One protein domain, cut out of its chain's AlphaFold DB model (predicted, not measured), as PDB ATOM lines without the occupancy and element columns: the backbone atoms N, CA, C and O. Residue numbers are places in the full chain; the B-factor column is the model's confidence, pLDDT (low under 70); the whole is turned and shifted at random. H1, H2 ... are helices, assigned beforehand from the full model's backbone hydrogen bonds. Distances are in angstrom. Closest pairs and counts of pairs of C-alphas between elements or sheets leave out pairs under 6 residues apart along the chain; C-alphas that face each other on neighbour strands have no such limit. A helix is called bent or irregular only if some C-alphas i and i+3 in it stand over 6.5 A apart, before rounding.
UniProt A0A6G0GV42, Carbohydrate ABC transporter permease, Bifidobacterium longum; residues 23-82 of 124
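Overview. This is residues 23 to 82 of the 124 residues of the protein "Carbohydrate ABC transporter permease" of Bifidobacterium longum (UniProt A0A6G0GV42). You are looking at one long, bent helix, H1, whose first stretch, residues 23 to 43, sticks out as an arm from a small, loosely joined head. In the head, the last turns of H1 come close to two short helices, H2 and H3, without clearly touching them, and a long loop, residues 61 to 71, links H2 to H3; residues 75 to 82, of which 75 to 80 belong to H3, stick out too. The printed part has 60 residues with three named helices in the order H1, H2, H3 and no named strand, and its class is all helix. The whole is extended, with a radius of gyration of the C-alphas of 16.5 A, and it is flat, spanning 51 by 28 by 15 A.

Arrangement. Begin at Thr 23, where H1, residues 23 to 50, starts. By its hydrogen bonds it was assigned as one helix, but it is bent: C-alphas 39 and 42 are 6.9 A apart. Read it as two arms, H1a, residues 23 to 39, and H1b, residues 42 to 50, whose lines stand at a steep tilt of 42 degrees. Next comes H2, residues 54 to 60, close to H1b but not clearly touching it; the closest C-alphas, those of Asn 49 and Tyr 57, are 7.1 A apart. H1b and H2 run opposite ways at a steep tilt of 61 degrees. H3, residues 72 to 80, is also close to H1b but not clearly touching, with the C-alphas of Ala 50 and Gly 73 the closest at 6.7 A. These two are about perpendicular, at 89 degrees. H2 and H3 are close but not clearly touching, their closest C-alphas being those of Pro 54 and Gly 73, 7.8 A apart. They run opposite ways at a steep tilt of 40 degrees. H1a is apart from both H2 and H3. In H1a, H1b, H2 and H3 every O i to N i+4 pair is within hydrogen-bond range.

Along the chain. Find C-alpha 23 at (-1.962, 6.828, -41.853); from there H1a runs 24.6 A to C-alpha 39 at (-26.507, 7.451, -42.468). H1b covers 12.1 A from C-alpha 42 to C-alpha 50. H2 measures 10.3 A from C-alpha 54 to C-alpha 60. H3 runs 11.6 A from C-alpha 72 to C-alpha 80 at (-53.571, 8.104, -54.356).

Size, cuts and confidence. The two C-alphas farthest apart are those of Thr 23 and Thr 80, at 53.1 A. Without the stretches that stand free, residues 23 to 43 and 75 to 82, the body has 31 residues and spans 20 by 18 by 12 A. The link from H1 to H2 is tight, with 3 residues, and that from H2 to H3 is long, with 11. The printed part has no cut. Its mean pLDDT is 88.7, and no printed residue is under 70.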
ATOM      1  N   THR A  23      -1.145   7.944 -42.365       82.88
ATOM      2  CA  THR A  23      -1.962   6.828 -41.853       82.88
ATOM      3  C   THR A  23      -3.213   7.333 -41.121       82.88
ATOM      4  O   THR A  23      -4.279   6.728 -41.230       82.88
ATOM      5  N   GLY A  24      -3.121   8.495 -40.459       88.81
ATOM      6  CA  GLY A  24      -4.267   9.167 -39.839       88.81
ATOM      7  C   GLY A  24      -5.342   9.624 -40.833       88.81
ATOM      8  O   GLY A  24      -6.528   9.541 -40.520       88.81
ATOM      9  N   ASP A  25      -4.963  10.019 -42.052       88.75
ATOM     10  CA  ASP A  25      -5.915  10.414 -43.099       88.75
ATOM     11  C   ASP A  25      -6.710   9.205 -43.596       88.75
ATOM     12  O   ASP A  25      -7.905   9.309 -43.855       88.75
ATOM     13  N   TRP A  26      -6.064   8.039 -43.699       92.69
ATOM     14  CA  TRP A  26      -6.727   6.793 -44.086       92.69
ATOM     15  C   TRP A  26      -7.689   6.291 -43.014       92.69
ATOM     16  O   TRP A  26      -8.798   5.877 -43.342       92.69
ATOM     17  N   ILE A  27      -7.305   6.380 -41.737       95.19
ATOM     18  CA  ILE A  27      -8.201   6.054 -40.620       95.19
ATOM     19  C   ILE A  27      -9.406   6.996 -40.630       95.19
ATOM     20  O   ILE A  27     -10.545   6.538 -40.592       95.19
ATOM     21  N   THR A  28      -9.161   8.302 -40.759       94.31
ATOM     22  CA  THR A  28     -10.220   9.315 -40.860       94.31
ATOM     23  C   THR A  28     -11.149   9.015 -42.033       94.31
ATOM     24  O   THR A  28     -12.364   8.992 -41.864       94.31
ATOM     25  N   LEU A  29     -10.599   8.687 -43.205       95.31
ATOM     26  CA  LEU A  29     -11.380   8.321 -44.382       95.31
ATOM     27  C   LEU A  29     -12.267   7.094 -44.133       95.31
ATOM     28  O   LEU A  29     -13.447   7.134 -44.464       95.31
ATOM     29  N   ILE A  30     -11.729   6.025 -43.539       96.50
ATOM     30  CA  ILE A  30     -12.501   4.813 -43.221       96.50
ATOM     31  C   ILE A  30     -13.644   5.143 -42.257       96.50
ATOM     32  O   ILE A  30     -14.773   4.707 -42.478       96.50
ATOM     33  N   VAL A  31     -13.378   5.950 -41.227       97.19
ATOM     34  CA  VAL A  31     -14.402   6.391 -40.269       97.19
ATOM     35  C   VAL A  31     -15.487   7.215 -40.964       97.19
ATOM     36  O   VAL A  31     -16.669   6.956 -40.747       97.19
ATOM     37  N   LEU A  32     -15.118   8.155 -41.842       97.12
ATOM     38  CA  LEU A  32     -16.091   8.924 -42.625       97.12
ATOM     39  C   LEU A  32     -16.924   8.028 -43.545       97.12
ATOM     40  O   LEU A  32     -18.131   8.233 -43.644       97.12
ATOM     41  N   ILE A  33     -16.315   7.035 -44.199       97.00
ATOM     42  CA  ILE A  33     -17.037   6.081 -45.051       97.00
ATOM     43  C   ILE A  33     -18.021   5.264 -44.210       97.00
ATOM     44  O   ILE A  33     -19.180   5.136 -44.592       97.00
ATOM     45  N   ALA A  34     -17.599   4.749 -43.056       97.44
ATOM     46  CA  ALA A  34     -18.473   3.988 -42.167       97.44
ATOM     47  C   ALA A  34     -19.647   4.840 -41.653       97.44
ATOM     48  O   ALA A  34     -20.792   4.391 -41.687       97.44
ATOM     49  N   ALA A  35     -19.386   6.085 -41.245       97.12
ATOM     50  CA  ALA A  35     -20.424   7.026 -40.830       97.12
ATOM     51  C   ALA A  35     -21.389   7.358 -41.981       97.12
ATOM     52  O   ALA A  35     -22.604   7.345 -41.791       97.12
ATOM     53  N   ALA A  36     -20.865   7.591 -43.188       96.94
ATOM     54  CA  ALA A  36     -21.678   7.824 -44.375       96.94
ATOM     55  C   ALA A  36     -22.562   6.613 -44.692       96.94
ATOM     56  O   ALA A  36     -23.755   6.777 -44.923       96.94
ATOM     57  N   LEU A  37     -22.016   5.394 -44.643       96.81
ATOM     58  CA  LEU A  37     -22.791   4.170 -44.842       96.81
ATOM     59  C   LEU A  37     -23.878   4.009 -43.781       96.81
ATOM     60  O   LEU A  37     -24.989   3.645 -44.136       96.81
ATOM     61  N   LEU A  38     -23.606   4.324 -42.513       96.50
ATOM     62  CA  LEU A  38     -24.605   4.254 -41.442       96.50
ATOM     63  C   LEU A  38     -25.776   5.214 -41.697       96.50
ATOM     64  O   LEU A  38     -26.933   4.823 -41.554       96.50
ATOM     65  N   VAL A  39     -25.487   6.444 -42.128       96.25
ATOM     66  CA  VAL A  39     -26.507   7.451 -42.468       96.25
ATOM     67  C   VAL A  39     -27.278   7.071 -43.736       96.25
ATOM     68  O   VAL A  39     -28.494   7.253 -43.803       96.25
ATOM     69  N   LEU A  40     -26.592   6.532 -44.745       95.94
ATOM     70  CA  LEU A  40     -27.192   6.172 -46.030       95.94
ATOM     71  C   LEU A  40     -27.918   4.826 -46.001       95.94
ATOM     72  O   LEU A  40     -28.826   4.620 -46.800       95.94
ATOM     73  N   PHE A  41     -27.564   3.916 -45.094       94.38
ATOM     74  CA  PHE A  41     -28.158   2.584 -44.988       94.38
ATOM     75  C   PHE A  41     -29.697   2.593 -44.977       94.38
ATOM     76  O   PHE A  41     -30.282   1.917 -45.827       94.38
ATOM     77  N   PRO A  42     -30.392   3.372 -44.119       93.75
ATOM     78  CA  PRO A  42     -31.854   3.418 -44.151       93.75
ATOM     79  C   PRO A  42     -32.409   3.960 -45.476       93.75
ATOM     80  O   PRO A  42     -33.453   3.492 -45.927       93.75
ATOM     81  N   LEU A  43     -31.711   4.893 -46.134       94.50
ATOM     82  CA  LEU A  43     -32.113   5.405 -47.448       94.50
ATOM     83  C   LEU A  43     -31.963   4.337 -48.533       94.50
ATOM     84  O   LEU A  43     -32.869   4.175 -49.340       94.50
ATOM     85  N   LEU A  44     -30.876   3.561 -48.516       91.06
ATOM     86  CA  LEU A  44     -30.669   2.452 -49.450       91.06
ATOM     87  C   LEU A  44     -31.761   1.392 -49.297       91.06
ATOM     88  O   LEU A  44     -32.346   0.957 -50.287       91.06
ATOM     89  N   VAL A  45     -32.078   1.019 -48.055       91.25
ATOM     90  CA  VAL A  45     -33.174   0.091 -47.761       91.25
ATOM     91  C   VAL A  45     -34.497   0.665 -48.269       91.25
ATOM     92  O   VAL A  45     -35.227  -0.031 -48.972       91.25
ATOM     93  N   LEU A  46     -34.802   1.933 -47.989       90.69
ATOM     94  CA  LEU A  46     -36.013   2.586 -48.490       90.69
ATOM     95  C   LEU A  46     -36.088   2.555 -50.025       90.69
ATOM     96  O   LEU A  46     -37.128   2.195 -50.572       90.69
ATOM     97  N   THR A  47     -34.993   2.871 -50.720       89.88
ATOM     98  CA  THR A  47     -34.922   2.858 -52.186       89.88
ATOM     99  C   THR A  47     -35.168   1.465 -52.756       89.88
ATOM    100  O   THR A  47     -35.961   1.319 -53.678       89.88
ATOM    101  N   VAL A  48     -34.543   0.427 -52.196       89.12
ATOM    102  CA  VAL A  48     -34.754  -0.957 -52.649       89.12
ATOM    103  C   VAL A  48     -36.210  -1.387 -52.440       89.12
ATOM    104  O   VAL A  48     -36.795  -2.040 -53.303       89.12
ATOM    105  N   ASN A  49     -36.818  -0.999 -51.317       88.75
ATOM    106  CA  ASN A  49     -38.210  -1.333 -51.020       88.75
ATOM    107  C   ASN A  49     -39.220  -0.526 -51.843       88.75
ATOM    108  O   ASN A  49     -40.306  -1.037 -52.100       88.75
ATOM    109  N   ALA A  50     -38.871   0.676 -52.312       88.25
ATOM    110  CA  ALA A  50     -39.733   1.475 -53.187       88.25
ATOM    111  C   ALA A  50     -40.060   0.771 -54.517       88.25
ATOM    112  O   ALA A  50     -41.075   1.080 -55.138       88.25
ATOM    113  N   PHE A  51     -39.221  -0.185 -54.927       88.62
ATOM    114  CA  PHE A  51     -39.397  -0.971 -56.148       88.62
ATOM    115  C   PHE A  51     -39.977  -2.374 -55.917       88.62
ATOM    116  O   PHE A  51     -40.088  -3.149 -56.869       88.62
ATOM    117  N   LYS A  52     -40.323  -2.728 -54.670       84.81
ATOM    118  CA  LYS A  52     -40.973  -4.002 -54.337       84.81
ATOM    119  C   LYS A  52     -42.488  -3.884 -54.420       84.81
ATOM    120  O   LYS A  52     -43.068  -2.848 -54.097       84.81
ATOM    121  N   THR A  53     -43.142  -4.991 -54.763       83.56
ATOM    122  CA  THR A  53     -44.590  -5.104 -54.569       83.56
ATOM    123  C   THR A  53     -44.923  -5.152 -53.065       83.56
ATOM    124  O   THR A  53     -44.110  -5.639 -52.269       83.56
ATOM    125  N   PRO A  54     -46.125  -4.714 -52.640       79.19
ATOM    126  CA  PRO A  54     -46.559  -4.860 -51.249       79.19
ATOM    127  C   PRO A  54     -46.550  -6.320 -50.769       79.19
ATOM    128  O   PRO A  54     -46.220  -6.596 -49.618       79.19
ATOM    129  N   ALA A  55     -46.872  -7.268 -51.658       78.81
ATOM    130  CA  ALA A  55     -46.844  -8.697 -51.357       78.81
ATOM    131  C   ALA A  55     -45.414  -9.200 -51.088       78.81
ATOM    132  O   ALA A  55     -45.183  -9.869 -50.081       78.81
ATOM    133  N   ASP A  56     -44.443  -8.819 -51.926       80.56
ATOM    134  CA  ASP A  56     -43.037  -9.207 -51.753       80.56
ATOM    135  C   ASP A  56     -42.421  -8.601 -50.488       80.56
ATOM    136  O   ASP A  56     -41.655  -9.274 -49.789       80.56
ATOM    137  N   TYR A  57     -42.773  -7.349 -50.175       80.50
ATOM    138  CA  TYR A  57     -42.340  -6.667 -48.954       80.50
ATOM    139  C   TYR A  57     -42.798  -7.420 -47.697       80.50
ATOM    140  O   TYR A  57     -41.987  -7.688 -46.811       80.50
ATOM    141  N   ASN A  58     -44.072  -7.822 -47.652       82.31
ATOM    142  CA  ASN A  58     -44.644  -8.548 -46.516       82.31
ATOM    143  C   ASN A  58     -44.110  -9.985 -46.393       82.31
ATOM    144  O   ASN A  58     -43.964 -10.486 -45.282       82.31
ATOM    145  N   ALA A  59     -43.808 -10.647 -47.513       81.06
ATOM    146  CA  ALA A  59     -43.382 -12.046 -47.523       81.06
ATOM    147  C   ALA A  59     -41.879 -12.247 -47.262       81.06
ATOM    148  O   ALA A  59     -41.491 -13.230 -46.636       81.06
ATOM    149  N   THR A  60     -41.017 -11.353 -47.763       79.44
ATOM    150  CA  THR A  60     -39.546 -11.510 -47.680       79.44
ATOM    151  C   THR A  60     -38.854 -10.480 -46.790       79.44
ATOM    152  O   THR A  60     -37.665 -10.616 -46.505       79.44
ATOM    153  N   GLY A  61     -39.590  -9.475 -46.317       79.69
ATOM    154  CA  GLY A  61     -39.091  -8.443 -45.421       79.69
ATOM    155  C   GLY A  61     -38.322  -7.308 -46.116       79.69
ATOM    156  O   GLY A  61     -38.033  -7.349 -47.316       79.69
ATOM    157  N   PRO A  62     -37.962  -6.256 -45.360       77.25
ATOM    158  CA  PRO A  62     -37.382  -5.031 -45.908       77.25
ATOM    159  C   PRO A  62     -35.921  -5.172 -46.361       77.25
ATOM    160  O   PRO A  62     -35.483  -4.418 -47.225       77.25
ATOM    161  N   LEU A  63     -35.164  -6.128 -45.816       82.62
ATOM    162  CA  LEU A  63     -33.742  -6.323 -46.144       82.62
ATOM    163  C   LEU A  63     -33.506  -7.270 -47.331       82.62
ATOM    164  O   LEU A  63     -32.375  -7.397 -47.792       82.62
ATOM    165  N   SER A  64     -34.548  -7.941 -47.833       81.94
ATOM    166  CA  SER A  64     -34.427  -8.798 -49.015       81.94
ATOM    167  C   SER A  64     -34.206  -7.968 -50.283       81.94
ATOM    168  O   SER A  64     -34.656  -6.824 -50.382       81.94
ATOM    169  N   LEU A  65     -33.539  -8.536 -51.286       78.88
ATOM    170  CA  LEU A  65     -33.505  -7.933 -52.619       78.88
ATOM    171  C   LEU A  65     -34.828  -8.208 -53.361       78.88
ATOM    172  O   LEU A  65     -35.439  -9.260 -53.147       78.88
ATOM    173  N   PRO A  66     -35.296  -7.280 -54.215       73.75
ATOM    174  CA  PRO A  66     -36.527  -7.446 -54.975       73.75
ATOM    175  C   PRO A  66     -36.384  -8.607 -55.965       73.75
ATOM    176  O   PRO A  66     -35.444  -8.641 -56.755       73.75
ATOM    177  N   LYS A  67     -37.335  -9.548 -55.939       76.38
ATOM    178  CA  LYS A  67     -37.446 -10.606 -56.962       76.38
ATOM    179  C   LYS A  67     -38.043 -10.072 -58.261       76.38
ATOM    180  O   LYS A  67     -37.666 -10.508 -59.344       76.38
ATOM    181  N   HIS A  68     -38.948  -9.105 -58.131       79.00
ATOM    182  CA  HIS A  68     -39.590  -8.404 -59.229       79.00
ATOM    183  C   HIS A  68     -39.415  -6.906 -59.022       79.00
ATOM    184  O   HIS A  68     -39.690  -6.379 -57.946       79.00
ATOM    185  N   PHE A  69     -38.923  -6.233 -60.055       83.62
ATOM    186  CA  PHE A  69     -38.776  -4.787 -60.067       83.62
ATOM    187  C   PHE A  69     -40.062  -4.164 -60.610       83.62
ATOM    188  O   PHE A  69     -40.476  -4.493 -61.721       83.62
ATOM    189  N   THR A  70     -40.697  -3.283 -59.837       86.38
ATOM    190  CA  THR A  70     -41.932  -2.598 -60.245       86.38
ATOM    191  C   THR A  70     -41.913  -1.112 -59.877       86.38
ATOM    192  O   THR A  70     -41.313  -0.706 -58.885       86.38
ATOM    193  N   MET A  71     -42.595  -0.296 -60.688       89.12
ATOM    194  CA  MET A  71     -42.876   1.120 -60.414       89.12
ATOM    195  C   MET A  71     -44.291   1.352 -59.873       89.12
ATOM    196  O   MET A  71     -44.658   2.492 -59.588       89.12
ATOM    197  N   ASP A  72     -45.100   0.304 -59.724       88.25
ATOM    198  CA  ASP A  72     -46.524   0.437 -59.399       88.25
ATOM    199  C   ASP A  72     -46.737   1.098 -58.037       88.25
ATOM    200  O   ASP A  72     -47.625   1.936 -57.886       88.25
ATOM    201  N   GLY A  73     -45.877   0.793 -57.058       87.19
ATOM    202  CA  GLY A  73     -45.897   1.448 -55.749       87.19
ATOM    203  C   GLY A  73     -45.670   2.959 -55.847       87.19
ATOM    204  O   GLY A  73     -46.365   3.735 -55.192       87.19
ATOM    205  N   ILE A  74     -44.758   3.390 -56.723       90.00
ATOM    206  CA  ILE A  74     -44.458   4.808 -56.956       90.00
ATOM    207  C   ILE A  74     -45.641   5.495 -57.646       90.00
ATOM    208  O   ILE A  74     -46.072   6.558 -57.200       90.00
ATOM    209  N   ILE A  75     -46.207   4.883 -58.690       91.00
ATOM    210  CA  ILE A  75     -47.357   5.430 -59.434       91.00
ATOM    211  C   ILE A  75     -48.596   5.524 -58.531       91.00
ATOM    212  O   ILE A  75     -49.275   6.557 -58.495       91.00
ATOM    213  N   SER A  76     -48.876   4.466 -57.765       90.88
ATOM    214  CA  SER A  76     -49.976   4.433 -56.801       90.88
ATOM    215  C   SER A  76     -49.796   5.512 -55.737       90.88
ATOM    216  O   SER A  76     -50.709   6.301 -55.507       90.88
ATOM    217  N   PHE A  77     -48.602   5.649 -55.157       89.88
ATOM    218  CA  PHE A  77     -48.327   6.719 -54.202       89.88
ATOM    219  C   PHE A  77     -48.575   8.111 -54.806       89.88
ATOM    220  O   PHE A  77     -49.223   8.951 -54.169       89.88
ATOM    221  N   TRP A  78     -48.100   8.345 -56.034       92.81
ATOM    222  CA  TRP A  78     -48.202   9.635 -56.721       92.81
ATOM    223  C   TRP A  78     -49.655  10.080 -56.914       92.81
ATOM    224  O   TRP A  78     -49.996  11.247 -56.695       92.81
ATOM    225  N   THR A  79     -50.515   9.132 -57.286       92.81
ATOM    226  CA  THR A  79     -51.926   9.367 -57.610       92.81
ATOM    227  C   THR A  79     -52.820   9.333 -56.371       92.81
ATOM    228  O   THR A  79     -53.555  10.289 -56.120       92.81
ATOM    229  N   THR A  80     -52.717   8.297 -55.537       92.50
ATOM    230  CA  THR A  80     -53.571   8.104 -54.356       92.50
ATOM    231  C   THR A  80     -53.308   9.157 -53.278       92.50
ATOM    232  O   THR A  80     -54.239   9.643 -52.637       92.50
ATOM    233  N   THR A  81     -52.055   9.586 -53.105       92.12
ATOM    234  CA  THR A  81     -51.680  10.550 -52.052       92.12
ATOM    235  C   THR A  81     -51.854  12.008 -52.486       92.12
ATOM    236  O   THR A  81     -51.651  12.917 -51.674       92.12
ATOM    237  N   LYS A  82     -52.216  12.257 -53.756       93.31
ATOM    238  CA  LYS A  82     -52.189  13.589 -54.386       93.31
ATOM    239  C   LYS A  82     -50.821  14.261 -54.200       93.31
ATOM    240  O   LYS A  82     -50.734  15.427 -53.807       93.31
TER     241      LYS A  82